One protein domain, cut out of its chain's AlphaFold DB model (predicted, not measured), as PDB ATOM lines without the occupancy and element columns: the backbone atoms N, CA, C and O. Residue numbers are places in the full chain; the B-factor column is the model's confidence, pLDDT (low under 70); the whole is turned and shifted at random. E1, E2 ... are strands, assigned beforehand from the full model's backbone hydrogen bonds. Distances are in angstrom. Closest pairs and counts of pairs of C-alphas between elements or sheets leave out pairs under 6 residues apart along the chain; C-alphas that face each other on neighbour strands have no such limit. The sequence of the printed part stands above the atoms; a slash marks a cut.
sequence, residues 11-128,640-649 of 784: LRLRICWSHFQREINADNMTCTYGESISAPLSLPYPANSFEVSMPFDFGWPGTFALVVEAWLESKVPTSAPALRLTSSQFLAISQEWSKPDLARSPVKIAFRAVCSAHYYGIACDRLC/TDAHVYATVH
ATOM      1  N   LEU A  11     -27.757  21.173  -4.771       74.31
ATOM      2  CA  LEU A  11     -29.011  20.430  -4.857       74.31
ATOM      3  C   LEU A  11     -28.937  19.141  -4.027       74.31
ATOM      4  O   LEU A  11     -27.930  18.436  -4.054       74.31
ATOM      5  N   ARG A  12     -30.023  18.776  -3.340       79.94
ATOM      6  CA  ARG A  12     -30.207  17.432  -2.765       79.94
ATOM      7  C   ARG A  12     -31.502  16.808  -3.252       79.94
ATOM      8  O   ARG A  12     -32.542  17.462  -3.249       79.94
ATOM      9  N   LEU A  13     -31.445  15.535  -3.631       79.69
ATOM     10  CA  LEU A  13     -32.626  14.740  -3.950       79.69
ATOM     11  C   LEU A  13     -33.094  14.001  -2.696       79.69
ATOM     12  O   LEU A  13     -32.358  13.174  -2.163       79.69
ATOM     13  N   ARG A  14     -34.320  14.269  -2.250       85.31
ATOM     14  CA  ARG A  14     -35.037  13.457  -1.260       85.31
ATOM     15  C   ARG A  14     -35.953  12.492  -2.005       85.31
ATOM     16  O   ARG A  14     -36.770  12.917  -2.816       85.31
ATOM     17  N   ILE A  15     -35.800  11.200  -1.744       84.69
ATOM     18  CA  ILE A  15     -36.550  10.103  -2.360       84.69
ATOM     19  C   ILE A  15     -37.340   9.410  -1.252       84.69
ATOM     20  O   ILE A  15     -36.750   8.869  -0.324       84.69
ATOM     21  N   CYS A  16     -38.666   9.420  -1.353       87.00
ATOM     22  CA  CYS A  16     -39.596   8.885  -0.362       87.00
ATOM     23  C   CYS A  16     -40.471   7.811  -1.023       87.00
ATOM     24  O   CYS A  16     -41.207   8.114  -1.967       87.00
ATOM     25  N   TRP A  17     -40.376   6.564  -0.551       85.75
ATOM     26  CA  TRP A  17     -41.194   5.442  -1.032       85.75
ATOM     27  C   TRP A  17     -42.261   5.077   0.002       85.75
ATOM     28  O   TRP A  17     -42.019   5.078   1.210       85.75
ATOM     29  N   SER A  18     -43.462   4.755  -0.470       86.25
ATOM     30  CA  SER A  18     -44.586   4.365   0.379       86.25
ATOM     31  C   SER A  18     -45.503   3.361  -0.317       86.25
ATOM     32  O   SER A  18     -45.396   3.137  -1.525       86.25
ATOM     33  N   HIS A  19     -46.440   2.787   0.438       84.19
ATOM     34  CA  HIS A  19     -47.557   2.017  -0.106       84.19
ATOM     35  C   HIS A  19     -48.304   2.811  -1.187       84.19
ATOM     36  O   HIS A  19     -48.417   4.034  -1.102       84.19
ATOM     37  N   PHE A  20     -48.837   2.111  -2.192       87.44
ATOM     38  CA  PHE A  20     -49.590   2.721  -3.289       87.44
ATOM     39  C   PHE A  20     -50.719   3.641  -2.791       87.44
ATOM     40  O   PHE A  20     -51.589   3.232  -2.021       87.44
ATOM     41  N   GLN A  21     -50.742   4.874  -3.301       83.19
ATOM     42  CA  GLN A  21     -51.805   5.854  -3.073       83.19
ATOM     43  C   GLN A  21     -52.434   6.230  -4.416       83.19
ATOM     44  O   GLN A  21     -51.717   6.514  -5.375       83.19
ATOM     45  N   ARG A  22     -53.770   6.261  -4.503       79.81
ATOM     46  CA  ARG A  22     -54.471   6.678  -5.736       79.81
ATOM     47  C   ARG A  22     -54.209   8.152  -6.069       79.81
ATOM     48  O   ARG A  22     -54.095   8.501  -7.237       79.81
ATOM     49  N   GLU A  23     -54.093   8.980  -5.038       82.31
ATOM     50  CA  GLU A  23     -53.739  10.396  -5.105       82.31
ATOM     51  C   GLU A  23     -52.626  10.632  -4.076       82.31
ATOM     52  O   GLU A  23     -52.804  10.309  -2.901       82.31
ATOM     53  N   ILE A  24     -51.468  11.139  -4.509       82.81
ATOM     54  CA  ILE A  24     -50.313  11.369  -3.629       82.81
ATOM     55  C   ILE A  24     -50.390  12.782  -3.045       82.81
ATOM     56  O   ILE A  24     -50.155  13.763  -3.752       82.81
ATOM     57  N   ASN A  25     -50.627  12.888  -1.736       85.62
ATOM     58  CA  ASN A  25     -50.424  14.134  -0.997       85.62
ATOM     59  C   ASN A  25     -48.980  14.195  -0.473       85.62
ATOM     60  O   ASN A  25     -48.693  13.764   0.642       85.62
ATOM     61  N   ALA A  26     -48.071  14.723  -1.293       79.56
ATOM     62  CA  ALA A  26     -46.637  14.739  -1.003       79.56
ATOM     63  C   ALA A  26     -46.246  15.525   0.264       79.56
ATOM     64  O   ALA A  26     -45.235  15.198   0.878       79.56
ATOM     65  N   ASP A  27     -47.044  16.512   0.687       78.06
ATOM     66  CA  ASP A  27     -46.786  17.298   1.903       78.06
ATOM     67  C   ASP A  27     -47.155  16.554   3.200       78.06
ATOM     68  O   ASP A  27     -46.796  16.995   4.289       78.06
ATOM     69  N   ASN A  28     -47.854  15.417   3.096       78.69
ATOM     70  CA  ASN A  28     -48.269  14.593   4.235       78.69
ATOM     71  C   ASN A  28     -48.078  13.080   3.980       78.69
ATOM     72  O   ASN A  28     -48.726  12.250   4.622       78.69
ATOM     73  N   MET A  29     -47.219  12.696   3.027       80.88
ATOM     74  CA  MET A  29     -46.927  11.290   2.737       80.88
ATOM     75  C   MET A  29     -45.834  10.763   3.670       80.88
ATOM     76  O   MET A  29     -44.671  11.150   3.570       80.88
ATOM     77  N   THR A  30     -46.184   9.823   4.548       87.56
ATOM     78  CA  THR A  30     -45.201   9.026   5.291       87.56
ATOM     79  C   THR A  30     -44.481   8.055   4.360       87.56
ATOM     80  O   THR A  30     -45.112   7.317   3.601       87.56
ATOM     81  N   CYS A  31     -43.152   8.026   4.438       86.81
ATOM     82  CA  CYS A  31     -42.289   7.180   3.614       86.81
ATOM     83  C   CYS A  31     -42.221   5.756   4.193       86.81
ATOM     84  O   CYS A  31     -41.245   5.367   4.832       86.81
ATOM     85  N   THR A  32     -43.310   4.993   4.053       84.44
ATOM     86  CA  THR A  32     -43.485   3.686   4.723       84.44
ATOM     87  C   THR A  32     -42.559   2.575   4.221       84.44
ATOM     88  O   THR A  32     -42.419   1.572   4.913       84.44
ATOM     89  N   TYR A  33     -41.895   2.754   3.076       80.38
ATOM     90  CA  TYR A  33     -40.828   1.869   2.581       80.38
ATOM     91  C   TYR A  33     -39.425   2.475   2.779       80.38
ATOM     92  O   TYR A  33     -38.446   1.978   2.230       80.38
ATOM     93  N   GLY A  34     -39.329   3.550   3.567       82.06
ATOM     94  CA  GLY A  34     -38.112   4.320   3.802       82.06
ATOM     95  C   GLY A  34     -38.025   5.599   2.965       82.06
ATOM     96  O   GLY A  34     -38.705   5.775   1.949       82.06
ATOM     97  N   GLU A  35     -37.154   6.505   3.410       86.81
ATOM     98  CA  GLU A  35     -36.658   7.606   2.589       86.81
ATOM     99  C   GLU A  35     -35.132   7.614   2.535       86.81
ATOM    100  O   GLU A  35     -34.452   7.071   3.409       86.81
ATOM    101  N   SER A  36     -34.602   8.257   1.501       83.25
ATOM    102  CA  SER A  36     -33.177   8.483   1.306       83.25
ATOM    103  C   SER A  36     -32.945   9.898   0.787       83.25
ATOM    104  O   SER A  36     -33.731  10.414  -0.010       83.25
ATOM    105  N   ILE A  37     -31.865  10.532   1.239       83.56
ATOM    106  CA  ILE A  37     -31.476  11.889   0.849       83.56
ATOM    107  C   ILE A  37     -30.084  11.816   0.230       83.56
ATOM    108  O   ILE A  37     -29.173  11.227   0.810       83.56
ATOM    109  N   SER A  38     -29.914  12.413  -0.949       77.81
ATOM    110  CA  SER A  38     -28.635  12.391  -1.650       77.81
ATOM    111  C   SER A  38     -27.550  13.177  -0.916       77.81
ATOM    112  O   SER A  38     -27.800  14.151  -0.194       77.81
ATOM    113  N   ALA A  39     -26.303  12.797  -1.193       75.44
ATOM    114  CA  ALA A  39     -25.187  13.714  -1.035       75.44
ATOM    115  C   ALA A  39     -25.433  15.001  -1.861       75.44
ATOM    116  O   ALA A  39     -26.188  14.956  -2.842       75.44
ATOM    117  N   PRO A  40     -24.805  16.131  -1.490       74.69
ATOM    118  CA  PRO A  40     -24.754  17.339  -2.307       74.69
ATOM    119  C   PRO A  40     -24.451  17.055  -3.786       74.69
ATOM    120  O   PRO A  40     -23.417  16.479  -4.125       74.69
ATOM    121  N   LEU A  41     -25.356  17.480  -4.665       71.31
ATOM    122  CA  LEU A  41     -25.188  17.474  -6.113       71.31
ATOM    123  C   LEU A  41     -24.848  18.901  -6.560       71.31
ATOM    124  O   LEU A  41     -25.600  19.839  -6.296       71.31
ATOM    125  N   SER A  42     -23.704  19.059  -7.222       60.12
ATOM    126  CA  SER A  42     -23.241  20.333  -7.781       60.12
ATOM    127  C   SER A  42     -23.618  20.453  -9.258       60.12
ATOM    128  O   SER A  42     -23.639  19.454  -9.975       60.12
ATOM    129  N   LEU A  43     -23.880  21.676  -9.716       57.38
ATOM    130  CA  LEU A  43     -24.132  22.007 -11.123       57.38
ATOM    131  C   LEU A  43     -22.877  22.651 -11.751       57.38
ATOM    132  O   LEU A  43     -22.185  23.385 -11.038       57.38
ATOM    133  N   PRO A  44     -22.589  22.479 -13.062       51.97
ATOM    134  CA  PRO A  44     -23.345  21.744 -14.087       51.97
ATOM    135  C   PRO A  44     -22.621  20.490 -14.641       51.97
ATOM    136  O   PRO A  44     -21.397  20.488 -14.780       51.97
ATOM    137  N   TYR A  45     -23.393  19.477 -15.070       46.75
ATOM    138  CA  TYR A  45     -22.936  18.200 -15.674       46.75
ATOM    139  C   TYR A  45     -21.901  17.371 -14.845       46.75
ATOM    140  O   TYR A  45     -21.456  17.778 -13.780       46.75
ATOM    141  N   PRO A  46     -21.560  16.135 -15.267       50.44
ATOM    142  CA  PRO A  46     -22.415  14.952 -15.208       50.44
ATOM    143  C   PRO A  46     -21.874  13.891 -14.213       50.44
ATOM    144  O   PRO A  46     -20.899  14.107 -13.505       50.44
ATOM    145  N   ALA A  47     -22.477  12.696 -14.213       44.56
ATOM    146  CA  ALA A  47     -21.970  11.460 -13.586       44.56
ATOM    147  C   ALA A  47     -22.035  11.296 -12.049       44.56
ATOM    148  O   ALA A  47     -21.696  10.218 -11.568       44.56
ATOM    149  N   ASN A  48     -22.615  12.230 -11.284       52.34
ATOM    150  CA  ASN A  48     -23.143  11.898  -9.947       52.34
ATOM    151  C   ASN A  48     -24.509  11.191 -10.067       52.34
ATOM    152  O   ASN A  48     -25.563  11.766  -9.795       52.34
ATOM    153  N   SER A  49     -24.489   9.934 -10.515       55.19
ATOM    154  CA  SER A  49     -25.643   9.031 -10.471       55.19
ATOM    155  C   SER A  49     -25.920   8.599  -9.032       55.19
ATOM    156  O   SER A  49     -25.073   7.967  -8.400       55.19
ATOM    157  N   PHE A  50     -27.107   8.911  -8.519       67.06
ATOM    158  CA  PHE A  50     -27.510   8.541  -7.167       67.06
ATOM    159  C   PHE A  50     -28.248   7.199  -7.203       67.06
ATOM    160  O   PHE A  50     -29.450   7.163  -7.469       67.06
ATOM    161  N   GLU A  51     -27.525   6.098  -6.970       68.94
ATOM    162  CA  GLU A  51     -28.146   4.806  -6.662       68.94
ATOM    163  C   GLU A  51     -28.378   4.674  -5.152       68.94
ATOM    164  O   GLU A  51     -27.486   4.925  -4.340       68.94
ATOM    165  N   VAL A  52     -29.581   4.242  -4.787       71.00
ATOM    166  CA  VAL A  52     -29.975   3.877  -3.429       71.00
ATOM    167  C   VAL A  52     -30.530   2.461  -3.468       71.00
ATOM    168  O   VAL A  52     -31.495   2.199  -4.186       71.00
ATOM    169  N   SER A  53     -29.966   1.570  -2.655       71.19
ATOM    170  CA  SER A  53     -30.635   0.326  -2.276       71.19
ATOM    171  C   SER A  53     -31.364   0.546  -0.949       71.19
ATOM    172  O   SER A  53     -30.759   0.978   0.035       71.19
ATOM    173  N   MET A  54     -32.672   0.306  -0.941       73.50
ATOM    174  CA  MET A  54     -33.544   0.363   0.230       73.50
ATOM    175  C   MET A  54     -34.004  -1.066   0.546       73.50
ATOM    176  O   MET A  54     -34.898  -1.575  -0.132       73.50
ATOM    177  N   PRO A  55     -33.379  -1.743   1.529       70.12
ATOM    178  CA  PRO A  55     -33.800  -3.072   1.946       70.12
ATOM    179  C   PRO A  55     -35.086  -2.991   2.773       70.12
ATOM    180  O   PRO A  55     -35.180  -2.170   3.689       70.12
ATOM    181  N   PHE A  56     -36.042  -3.870   2.489       71.06
ATOM    182  CA  PHE A  56     -37.330  -3.949   3.180       71.06
ATOM    183  C   PHE A  56     -37.628  -5.383   3.637       71.06
ATOM    184  O   PHE A  56     -37.224  -6.349   2.991       71.06
ATOM    185  N   ASP A  57     -38.292  -5.519   4.787       69.94
ATOM    186  CA  ASP A  57     -38.354  -6.741   5.599       69.94
ATOM    187  C   ASP A  57     -39.663  -7.548   5.455       69.94
ATOM    188  O   ASP A  57     -39.971  -8.420   6.268       69.94
ATOM    189  N   PHE A  58     -40.412  -7.289   4.382       73.62
ATOM    190  CA  PHE A  58     -41.702  -7.896   4.040       73.62
ATOM    191  C   PHE A  58     -41.778  -8.195   2.534       73.62
ATOM    192  O   PHE A  58     -41.096  -7.559   1.737       73.62
ATOM    193  N   GLY A  59     -42.634  -9.138   2.121       72.81
ATOM    194  CA  GLY A  59     -42.794  -9.489   0.704       72.81
ATOM    195  C   GLY A  59     -43.237  -8.296  -0.156       72.81
ATOM    196  O   GLY A  59     -44.136  -7.547   0.226       72.81
ATOM    197  N   TRP A  60     -42.612  -8.125  -1.321       82.94
ATOM    198  CA  TRP A  60     -42.834  -7.001  -2.229       82.94
ATOM    199  C   TRP A  60     -44.285  -6.957  -2.743       82.94
ATOM    200  O   TRP A  60     -44.702  -7.861  -3.470       82.94
ATOM    201  N   PRO A  61     -45.066  -5.898  -2.443       79.69
ATOM    202  CA  PRO A  61     -46.491  -5.840  -2.774       79.69
ATOM    203  C   PRO A  61     -46.781  -5.436  -4.230       79.69
ATOM    204  O   PRO A  61     -47.924  -5.121  -4.568       79.69
ATOM    205  N   GLY A  62     -45.766  -5.379  -5.099       81.38
ATOM    206  CA  GLY A  62     -45.897  -5.064  -6.527       81.38
ATOM    207  C   GLY A  62     -46.287  -3.618  -6.858       81.38
ATOM    208  O   GLY A  62     -46.077  -3.182  -7.983       81.38
ATOM    209  N   THR A  63     -46.839  -2.851  -5.915       83.69
ATOM    210  CA  THR A  63     -47.323  -1.478  -6.124       83.69
ATOM    211  C   THR A  63     -46.788  -0.528  -5.062       83.69
ATOM    212  O   THR A  63     -46.616  -0.900  -3.903       83.69
ATOM    213  N   PHE A  64     -46.523   0.714  -5.460       85.75
ATOM    214  CA  PHE A  64     -45.894   1.723  -4.607       85.75
ATOM    215  C   PHE A  64     -46.328   3.136  -5.004       85.75
ATOM    216  O   PHE A  64     -46.812   3.366  -6.115       85.75
ATOM    217  N   ALA A  65     -46.134   4.074  -4.081       86.81
ATOM    218  CA  ALA A  65     -46.141   5.510  -4.313       86.81
ATOM    219  C   ALA A  65     -44.725   6.064  -4.101       86.81
ATOM    220  O   ALA A  65     -44.034   5.707  -3.143       86.81
ATOM    221  N   LEU A  66     -44.306   6.950  -4.997       86.06
ATOM    222  CA  LEU A  66     -42.996   7.587  -5.025       86.06
ATOM    223  C   LEU A  66     -43.161   9.104  -5.022       86.06
ATOM    224  O   LEU A  66     -43.853   9.660  -5.875       86.06
ATOM    225  N   VAL A  67     -42.469   9.767  -4.098       86.56
ATOM    226  CA  VAL A  67     -42.227  11.213  -4.113       86.56
ATOM    227  C   VAL A  67     -40.723  11.446  -4.244       86.56
ATOM    228  O   VAL A  67     -39.944  10.930  -3.442       86.56
ATOM    229  N   VAL A  68     -40.313  12.228  -5.245       83.12
ATOM    230  CA  VAL A  68     -38.933  12.717  -5.385       83.12
ATOM    231  C   VAL A  68     -38.937  14.235  -5.363       83.12
ATOM    232  O   VAL A  68     -39.614  14.877  -6.165       83.12
ATOM    233  N   GLU A  69     -38.167  14.812  -4.450       85.38
ATOM    234  CA  GLU A  69     -38.059  16.253  -4.246       85.38
ATOM    235  C   GLU A  69     -36.617  16.705  -4.453       85.38
ATOM    236  O   GLU A  69     -35.692  16.100  -3.914       85.38
ATOM    237  N   ALA A  70     -36.420  17.790  -5.195       79.81
ATOM    238  CA  ALA A  70     -35.126  18.434  -5.356       79.81
ATOM    239  C   ALA A  70     -35.094  19.709  -4.502       79.81
ATOM    240  O   ALA A  70     -35.803  20.678  -4.785       79.81
ATOM    241  N   TRP A  71     -34.296  19.695  -3.438       79.44
ATOM    242  CA  TRP A  71     -34.168  20.777  -2.461       79.44
ATOM    243  C   TRP A  71     -32.881  21.574  -2.701       79.44
ATOM    244  O   TRP A  71     -31.842  20.987  -3.000       79.44
ATOM    245  N   LEU A  72     -32.949  22.903  -2.562       76.00
ATOM    246  CA  LEU A  72     -31.807  23.807  -2.742       76.00
ATOM    247  C   LEU A  72     -31.216  24.217  -1.393       76.00
ATOM    248  O   LEU A  72     -31.876  24.856  -0.575       76.00
ATOM    249  N   GLU A  73     -29.947  23.888  -1.182       68.81
ATOM    250  CA  GLU A  73     -29.198  24.177   0.040       68.81
ATOM    251  C   GLU A  73     -28.647  25.616  -0.007       68.81
ATOM    252  O   GLU A  73     -27.467  25.878  -0.232       68.81
ATOM    253  N   SER A  74     -29.567  26.572   0.140       63.84
ATOM    254  CA  SER A  74     -29.322  28.019   0.114       63.84
ATOM    255  C   SER A  74     -29.056  28.586   1.518       63.84
ATOM    256  O   SER A  74     -29.553  28.067   2.517       63.84
ATOM    257  N   LYS A  75     -28.339  29.722   1.605       53.62
ATOM    258  CA  LYS A  75     -28.110  30.465   2.868       53.62
ATOM    259  C   LYS A  75     -29.402  30.932   3.558       53.62
ATOM    260  O   LYS A  75     -29.375  31.243   4.745       53.62
ATOM    261  N   VAL A  76     -30.512  30.995   2.822       59.31
ATOM    262  CA  VAL A  76     -31.870  31.168   3.356       59.31
ATOM    263  C   VAL A  76     -32.643  29.861   3.127       59.31
ATOM    264  O   VAL A  76     -32.728  29.438   1.968       59.31
ATOM    265  N   PRO A  77     -33.220  29.228   4.167       57.22
ATOM    266  CA  PRO A  77     -34.033  28.025   4.002       57.22
ATOM    267  C   PRO A  77     -35.264  28.288   3.125       57.22
ATOM    268  O   PRO A  77     -36.055  29.190   3.403       57.22
ATOM    269  N   THR A  78     -35.448  27.492   2.073       62.31
ATOM    270  CA  THR A  78     -36.661  27.516   1.245       62.31
ATOM    271  C   THR A  78     -37.753  26.663   1.886       62.31
ATOM    272  O   THR A  78     -37.498  25.525   2.263       62.31
ATOM    273  N   SER A  79     -38.984  27.173   1.966       68.50
ATOM    274  CA  SER A  79     -40.135  26.459   2.549       68.50
ATOM    275  C   SER A  79     -40.780  25.411   1.629       68.50
ATOM    276  O   SER A  79     -41.722  24.741   2.040       68.50
ATOM    277  N   ALA A  80     -40.293  25.267   0.395       74.50
ATOM    278  CA  ALA A  80     -40.777  24.318  -0.606       74.50
ATOM    279  C   ALA A  80     -39.609  23.822  -1.485       74.50
ATOM    280  O   ALA A  80     -38.626  24.557  -1.642       74.50
ATOM    281  N   PRO A  81     -39.701  22.614  -2.076       79.31
ATOM    282  CA  PRO A  81     -38.684  22.097  -2.988       79.31
ATOM    283  C   PRO A  81     -38.691  22.841  -4.334       79.31
ATOM    284  O   PRO A  81     -39.721  23.343  -4.785       79.31
ATOM    285  N   ALA A  82     -37.542  22.869  -5.010       75.38
ATOM    286  CA  ALA A  82     -37.378  23.487  -6.329       75.38
ATOM    287  C   ALA A  82     -37.995  22.651  -7.464       75.38
ATOM    288  O   ALA A  82     -38.449  23.197  -8.468       75.38
ATOM    289  N   LEU A  83     -38.045  21.327  -7.286       77.75
ATOM    290  CA  LEU A  83     -38.813  20.396  -8.111       77.75
ATOM    291  C   LEU A  83     -39.443  19.339  -7.203       77.75
ATOM    292  O   LEU A  83     -38.798  18.858  -6.274       77.75
ATOM    293  N   ARG A  84     -40.675  18.930  -7.506       83.94
ATOM    294  CA  ARG A  84     -41.332  17.779  -6.883       83.94
ATOM    295  C   ARG A  84     -41.966  16.922  -7.973       83.94
ATOM    296  O   ARG A  84     -42.704  17.434  -8.811       83.94
ATOM    297  N   LEU A  85     -41.674  15.629  -7.944       81.06
ATOM    298  CA  LEU A  85     -42.218  14.605  -8.828       81.06
ATOM    299  C   LEU A  85     -42.979  13.591  -7.973       81.06
ATOM    300  O   LEU A  85     -42.489  13.185  -6.918       81.06
ATOM    301  N   THR A  86     -44.157  13.171  -8.426       83.75
ATOM    302  CA  THR A  86     -44.968  12.149  -7.756       83.75
ATOM    303  C   THR A  86     -45.385  11.074  -8.758       83.75
ATOM    304  O   THR A  86     -45.629  11.366  -9.929       83.75
ATOM    305  N   SER A  87     -45.419   9.809  -8.338       81.50
ATOM    306  CA  SER A  87     -45.877   8.712  -9.198       81.50
ATOM    307  C   SER A  87     -46.340   7.507  -8.386       81.50
ATOM    308  O   SER A  87     -45.645   7.090  -7.464       81.50
ATOM    309  N   SER A  88     -47.479   6.924  -8.757       84.75
ATOM    310  CA  SER A  88     -47.976   5.659  -8.201       84.75
ATOM    311  C   SER A  88     -48.054   4.624  -9.314       84.75
ATOM    312  O   SER A  88     -48.754   4.847 -10.302       84.75
ATOM    313  N   GLN A  89     -47.325   3.515  -9.188       80.81
ATOM    314  CA  GLN A  89     -47.158   2.535 -10.269       80.81
ATOM    315  C   GLN A  89     -47.129   1.092  -9.750       80.81
ATOM    316  O   GLN A  89     -46.965   0.840  -8.555       80.81
ATOM    317  N   PHE A  90     -47.269   0.148 -10.683       83.06
ATOM    318  CA  PHE A  90     -46.884  -1.248 -10.493       83.06
ATOM    319  C   PHE A  90     -45.439  -1.453 -10.969       83.06
ATOM    320  O   PHE A  90     -45.038  -0.916 -12.001       83.06
ATOM    321  N   LEU A  91     -44.670  -2.249 -10.231       83.50
ATOM    322  CA  LEU A  91     -43.305  -2.652 -10.544       83.50
ATOM    323  C   LEU A  91     -43.157  -4.135 -10.197       83.50
ATOM    324  O   LEU A  91     -43.227  -4.517  -9.030       83.50
ATOM    325  N   ALA A  92     -42.944  -4.970 -11.211       81.25
ATOM    326  CA  ALA A  92     -42.590  -6.370 -11.007       81.25
ATOM    327  C   ALA A  92     -41.165  -6.504 -10.446       81.25
ATOM    328  O   ALA A  92     -40.318  -5.631 -10.659       81.25
ATOM    329  N   ILE A  93     -40.885  -7.631  -9.789       80.50
ATOM    330  CA  ILE A  93     -39.510  -8.051  -9.514       80.50
ATOM    331  C   ILE A  93     -38.795  -8.287 -10.849       80.50
ATOM    332  O   ILE A  93     -39.278  -9.054 -11.682       80.50
ATOM    333  N   SER A  94     -37.659  -7.624 -11.065       78.62
ATOM    334  CA  SER A  94     -36.835  -7.792 -12.265       78.62
ATOM    335  C   SER A  94     -35.407  -7.300 -12.035       78.62
ATOM    336  O   SER A  94     -35.173  -6.339 -11.305       78.62
ATOM    337  N   GLN A  95     -34.444  -7.923 -12.716       78.50
ATOM    338  CA  GLN A  95     -33.087  -7.380 -12.820       78.50
ATOM    339  C   GLN A  95     -33.024  -6.144 -13.734       78.50
ATOM    340  O   GLN A  95     -32.077  -5.361 -13.629       78.50
ATOM    341  N   GLU A  96     -34.016  -5.942 -14.604       81.75
ATOM    342  CA  GLU A  96     -34.087  -4.803 -15.519       81.75
ATOM    343  C   GLU A  96     -34.583  -3.523 -14.830       81.75
ATOM    344  O   GLU A  96     -35.419  -3.552 -13.929       81.75
ATOM    345  N   TRP A  97     -34.078  -2.376 -15.286       79.31
ATOM    346  CA  TRP A  97     -34.440  -1.061 -14.760       79.31
ATOM    347  C   TRP A  97     -35.688  -0.500 -15.447       79.31
ATOM    348  O   TRP A  97     -35.626  -0.089 -16.610       79.31
ATOM    349  N   SER A  98     -36.794  -0.395 -14.706       78.38
ATOM    350  CA  SER A  98     -37.980   0.333 -15.157       78.38
ATOM    351  C   SER A  98     -37.697   1.835 -15.216       78.38
ATOM    352  O   SER A  98     -37.024   2.390 -14.343       78.38
ATOM    353  N   LYS A  99     -38.204   2.496 -16.260       77.44
ATOM    354  CA  LYS A  99     -38.029   3.929 -16.525       77.44
ATOM    355  C   LYS A  99     -39.415   4.575 -16.644       77.44
ATOM    356  O   LYS A  99     -40.065   4.365 -17.667       77.44
ATOM    357  N   PRO A 100     -39.893   5.329 -15.637       69.81
ATOM    358  CA  PRO A 100     -41.161   6.045 -15.730       69.81
ATOM    359  C   PRO A 100     -41.120   7.100 -16.845       69.81
ATOM    360  O   PRO A 100     -40.124   7.813 -16.996       69.81
ATOM    361  N   ASP A 101     -42.216   7.233 -17.597       61.31
ATOM    362  CA  ASP A 101     -42.348   8.246 -18.651       61.31
ATOM    363  C   ASP A 101     -42.573   9.642 -18.044       61.31
ATOM    364  O   ASP A 101     -43.693  10.102 -17.827       61.31
ATOM    365  N   LEU A 102     -41.461  10.296 -17.703       63.34
ATOM    366  CA  LEU A 102     -41.400  11.637 -17.115       63.34
ATOM    367  C   LEU A 102     -40.999  12.679 -18.169       63.34
ATOM    368  O   LEU A 102     -40.057  13.458 -17.978       63.34
ATOM    369  N   ALA A 103     -41.704  12.685 -19.301       50.06
ATOM    370  CA  ALA A 103     -41.515  13.674 -20.355       50.06
ATOM    371  C   ALA A 103     -41.535  15.113 -19.790       50.06
ATOM    372  O   ALA A 103     -42.497  15.532 -19.149       50.06
ATOM    373  N   ARG A 104     -40.475  15.884 -20.090       56.16
ATOM    374  CA  ARG A 104     -40.204  17.268 -19.624       56.16
ATOM    375  C   ARG A 104     -39.684  17.437 -18.179       56.16
ATOM    376  O   ARG A 104     -39.578  18.573 -17.727       56.16
ATOM    377  N   SER A 105     -39.286  16.372 -17.475       62.12
ATOM    378  CA  SER A 105     -38.520  16.492 -16.216       62.12
ATOM    379  C   SER A 105     -37.004  16.668 -16.462       62.12
ATOM    380  O   SER A 105     -36.450  15.923 -17.274       62.12
ATOM    381  N   PRO A 106     -36.293  17.563 -15.738       65.06
ATOM    382  CA  PRO A 106     -34.822  17.629 -15.753       65.06
ATOM    383  C   PRO A 106     -34.162  16.510 -14.919       65.06
ATOM    384  O   PRO A 106     -32.983  16.197 -15.093       65.06
ATOM    385  N   VAL A 107     -34.919  15.869 -14.022       67.12
ATOM    386  CA  VAL A 107     -34.478  14.694 -13.259       67.12
ATOM    387  C   VAL A 107     -35.040  13.440 -13.924       67.12
ATOM    388  O   VAL A 107     -36.261  13.264 -13.988       67.12
ATOM    389  N   LYS A 108     -34.156  12.559 -14.399       72.38
ATOM    390  CA  LYS A 108     -34.507  11.217 -14.872       72.38
ATOM    391  C   LYS A 108     -34.341  10.233 -13.721       72.38
ATOM    392  O   LYS A 108     -33.379  10.296 -12.959       72.38
ATOM    393  N   ILE A 109     -35.293   9.321 -13.593       74.00
ATOM    394  CA  ILE A 109     -35.316   8.297 -12.549       74.00
ATOM    395  C   ILE A 109     -35.452   6.944 -13.245       74.00
ATOM    396  O   ILE A 109     -36.099   6.843 -14.285       74.00
ATOM    397  N   ALA A 110     -34.852   5.915 -12.665       79.06
ATOM    398  CA  ALA A 110     -35.129   4.520 -12.946       79.06
ATOM    399  C   ALA A 110     -35.230   3.752 -11.619       79.06
ATOM    400  O   ALA A 110     -34.644   4.151 -10.612       79.06
ATOM    401  N   PHE A 111     -35.976   2.654 -11.598       80.94
ATOM    402  CA  PHE A 111     -36.122   1.812 -10.410       80.94
ATOM    403  C   PHE A 111     -36.316   0.342 -10.784       80.94
ATOM    404  O   PHE A 111     -36.837   0.020 -11.854       80.94
ATOM    405  N   ARG A 112     -35.897  -0.554  -9.892       81.38
ATOM    406  CA  ARG A 112     -36.131  -1.998  -9.979       81.38
ATOM    407  C   ARG A 112     -36.247  -2.594  -8.580       81.38
ATOM    408  O   ARG A 112     -35.582  -2.136  -7.655       81.38
ATOM    409  N   ALA A 113     -37.069  -3.620  -8.431       81.31
ATOM    410  CA  ALA A 113     -37.141  -4.405  -7.207       81.31
ATOM    411  C   ALA A 113     -36.511  -5.777  -7.476       81.31
ATOM    412  O   ALA A 113     -36.826  -6.412  -8.483       81.31
ATOM    413  N   VAL A 114     -35.602  -6.215  -6.606       81.94
ATOM    414  CA  VAL A 114     -34.907  -7.505  -6.722       81.94
ATOM    415  C   VAL A 114     -34.976  -8.259  -5.397       81.94
ATOM    416  O   VAL A 114     -34.989  -7.665  -4.319       81.94
ATOM    417  N   CYS A 115     -35.028  -9.588  -5.469       80.56
ATOM    418  CA  CYS A 115     -34.952 -10.410  -4.268       80.56
ATOM    419  C   CYS A 115     -33.533 -10.369  -3.696       80.56
ATOM    420  O   CYS A 115     -32.559 -10.480  -4.449       80.56
ATOM    421  N   SER A 116     -33.410 -10.279  -2.370       80.56
ATOM    422  CA  SER A 116     -32.119 -10.490  -1.715       80.56
ATOM    423  C   SER A 116     -31.643 -11.930  -1.924       80.56
ATOM    424  O   SER A 116     -32.429 -12.837  -2.207       80.56
ATOM    425  N   ALA A 117     -30.347 -12.176  -1.721       80.62
ATOM    426  CA  ALA A 117     -29.775 -13.514  -1.848       80.62
ATOM    427  C   ALA A 117     -30.571 -14.563  -1.042       80.62
ATOM    428  O   ALA A 117     -30.740 -14.433   0.176       80.62
ATOM    429  N   HIS A 118     -30.988 -15.630  -1.735       85.19
ATOM    430  CA  HIS A 118     -31.805 -16.745  -1.233       85.19
ATOM    431  C   HIS A 118     -33.308 -16.479  -1.036       85.19
ATOM    432  O   HIS A 118     -33.992 -17.337  -0.476       85.19
ATOM    433  N   TYR A 119     -33.827 -15.345  -1.501       81.62
ATOM    434  CA  TYR A 119     -35.264 -15.090  -1.603       81.62
ATOM    435  C   TYR A 119     -35.725 -15.161  -3.064       81.62
ATOM    436  O   TYR A 119     -34.966 -14.836  -3.976       81.62
ATOM    437  N   TYR A 120     -36.953 -15.633  -3.276       83.62
ATOM    438  CA  TYR A 120     -37.486 -16.018  -4.585       83.62
ATOM    439  C   TYR A 120     -38.995 -15.746  -4.688       83.62
ATOM    440  O   TYR A 120     -39.667 -15.494  -3.686       83.62
ATOM    441  N   GLY A 121     -39.534 -15.867  -5.903       81.56
ATOM    442  CA  GLY A 121     -40.952 -15.662  -6.206       81.56
ATOM    443  C   GLY A 121     -41.299 -14.206  -6.529       81.56
ATOM    444  O   GLY A 121     -40.507 -13.290  -6.326       81.56
ATOM    445  N   ILE A 122     -42.515 -13.983  -7.038       80.81
ATOM    446  CA  ILE A 122     -42.972 -12.674  -7.550       80.81
ATOM    447  C   ILE A 122     -43.061 -11.560  -6.492       80.81
ATOM    448  O   ILE A 122     -43.126 -10.388  -6.855       80.81
ATOM    449  N   ALA A 123     -43.059 -11.926  -5.208       80.56
ATOM    450  CA  ALA A 123     -43.007 -11.017  -4.067       80.56
ATOM    451  C   ALA A 123     -41.707 -11.169  -3.250       80.56
ATOM    452  O   ALA A 123     -41.577 -10.539  -2.204       80.56
ATOM    453  N   CYS A 124     -40.754 -12.002  -3.692       81.38
ATOM    454  CA  CYS A 124     -39.525 -12.325  -2.955       81.38
ATOM    455  C   CYS A 124     -39.763 -12.794  -1.503       81.38
ATOM    456  O   CYS A 124     -38.915 -12.629  -0.633       81.38
ATOM    457  N   ASP A 125     -40.925 -13.379  -1.225       78.81
ATOM    458  CA  ASP A 125     -41.367 -13.837   0.091       78.81
ATOM    459  C   ASP A 125     -40.838 -15.241   0.439       78.81
ATOM    460  O   ASP A 125     -40.815 -15.649   1.606       78.81
ATOM    461  N   ARG A 126     -40.366 -15.990  -0.565       81.25
ATOM    462  CA  ARG A 126     -39.962 -17.390  -0.427       81.25
ATOM    463  C   ARG A 126     -38.461 -17.545  -0.175       81.25
ATOM    464  O   ARG A 126     -37.652 -17.484  -1.096       81.25
ATOM    465  N   LEU A 127     -38.091 -17.828   1.073       83.00
ATOM    466  CA  LEU A 127     -36.717 -18.159   1.468       83.00
ATOM    467  C   LEU A 127     -36.343 -19.608   1.090       83.00
ATOM    468  O   LEU A 127     -36.901 -20.559   1.642       83.00
ATOM    469  N   CYS A 128     -35.324 -19.784   0.245       89.50
ATOM    470  CA  CYS A 128     -34.708 -21.084  -0.035       89.50
ATOM    471  C   CYS A 128     -33.174 -21.001  -0.028       89.50
ATOM    472  O   CYS A 128     -32.559 -20.248  -0.776       89.50
ATOM    473  N   THR A 640     -35.502  -8.490   0.937       46.62
ATOM    474  CA  THR A 640     -35.832  -7.791  -0.304       46.62
ATOM    475  C   THR A 640     -35.053  -6.491  -0.437       46.62
ATOM    476  O   THR A 640     -34.985  -5.727   0.522       46.62
ATOM    477  N   ASP A 641     -34.522  -6.204  -1.632       45.59
ATOM    478  CA  ASP A 641     -33.741  -4.996  -1.919       45.59
ATOM    479  C   ASP A 641     -34.401  -4.193  -3.063       45.59
ATOM    480  O   ASP A 641     -34.407  -4.605  -4.228       45.59
ATOM    481  N   ALA A 642     -34.968  -3.019  -2.756       42.28
ATOM    482  CA  ALA A 642     -35.453  -2.081  -3.773       42.28
ATOM    483  C   ALA A 642     -34.303  -1.177  -4.225       42.28
ATOM    484  O   ALA A 642     -33.730  -0.453  -3.416       42.28
ATOM    485  N   HIS A 643     -33.980  -1.180  -5.516       47.41
ATOM    486  CA  HIS A 643     -32.921  -0.352  -6.088       47.41
ATOM    487  C   HIS A 643     -33.519   0.816  -6.882       47.41
ATOM    488  O   HIS A 643     -34.322   0.633  -7.799       47.41
ATOM    489  N   VAL A 644     -33.102   2.035  -6.545       41.78
ATOM    490  CA  VAL A 644     -33.559   3.288  -7.161       41.78
ATOM    491  C   VAL A 644     -32.347   4.049  -7.672       41.78
ATOM    492  O   VAL A 644     -31.410   4.280  -6.919       41.78
ATOM    493  N   TYR A 645     -32.366   4.451  -8.939       40.78
ATOM    494  CA  TYR A 645     -31.249   5.096  -9.625       40.78
ATOM    495  C   TYR A 645     -31.720   6.418 -10.238       40.78
ATOM    496  O   TYR A 645     -32.571   6.432 -11.129       40.78
ATOM    497  N   ALA A 646     -31.188   7.541  -9.759       34.12
ATOM    498  CA  ALA A 646     -31.552   8.877 -10.225       34.12
ATOM    499  C   ALA A 646     -30.374   9.581 -10.916       34.12
ATOM    500  O   ALA A 646     -29.245   9.581 -10.416       34.12
ATOM    501  N   THR A 647     -30.647  10.226 -12.053       35.44
ATOM    502  CA  THR A 647     -29.686  11.046 -12.803       35.44
ATOM    503  C   THR A 647     -30.307  12.373 -13.230       35.44
ATOM    504  O   THR A 647     -31.367  12.432 -13.853       35.44
ATOM    505  N   VAL A 648     -29.620  13.470 -12.918       31.44
ATOM    506  CA  VAL A 648     -30.013  14.821 -13.340       31.44
ATOM    507  C   VAL A 648     -29.348  15.131 -14.684       31.44
ATOM    508  O   VAL A 648     -28.186  14.783 -14.893       31.44
ATOM    509  N   HIS A 649     -30.078  15.766 -15.602       35.03
ATOM    510  CA  HIS A 649     -29.540  16.259 -16.870       35.03
ATOM    511  C   HIS A 649     -29.893  17.735 -17.059       35.03
ATOM    512  O   HIS A 649     -31.017  18.146 -16.782       35.03
TER     513      HIS A 649
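AT A GLANCE: This is residues 11 to 128 and 640 to 649 of the 784 residues of the protein "Delta-like protein" of Varroa destructor (UniProt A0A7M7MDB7). A sandwich of two twisted sheets, E2 E1 E4 E5 and E3 E7 E6, lies face to face with the strands of one at 33 degrees to those of the other. Loops join the strands at both ends, and residues 116 to 128 lie beyond the end of E6. The printed part has 128 residues, with seven named strands, E1 to E7 in chain order, and no named helix; both sheets are antiparallel. The class is all strand, though the strands hold 54 residues, under half. The whole is compact, radius of gyration of the C-alphas 15.3 A, and its outline is elongated, 52 by 32 by 26 A.

IN THESE COORDINATES: In the larger sheet, E2 is residues 35 to 37, E1 residues 11 to 18, from C-alpha 11 at (-29.011, 20.430, -4.857), E4 residues 63 to 72, 29.9 A long, and E5 residues 83 to 90. In the other, E3 is residues 50 to 56, E7 residues 640 to 648, ending at C-alpha 648 (-30.013, 14.821, -13.340), and E6 residues 107 to 115; E6 and E7 are each 26.7 A long.

HOW THE PARTS SIT: E1 and E4 are antiparallel at 161 degrees, with N 14 and O 69 2.8 A apart. The hairpin E1 and E2 has N 15 and O 36 at 2.8 A, and the hairpin E4 and E5 has N 66 and O 87 at 2.8 A. In the other sheet, N 52 and O 644 of E3 and E7 are 2.8 A apart, and N 110 and O 645 of E6 and E7 2.8 A. Between the sheets, the closest C-alphas of E2 and E3 are those of Ser 36 and Val 52, 7.3 A apart. E1 and E7 are near each other, with 5 pairs of C-alphas within 10 A.

THE WHOLE: The C-alphas farthest apart are those of Val 76 and Cys 128, 52.4 A. Residues 129 to 639 are not printed; C-alphas 128 and 640 are 13.3 A apart across the cut. The links E1 to E2, E2 to E3 and E5 to E6 are long. Mean pLDDT of the printed part is 73.3; 36 residues are under 70, among them 640 to 649.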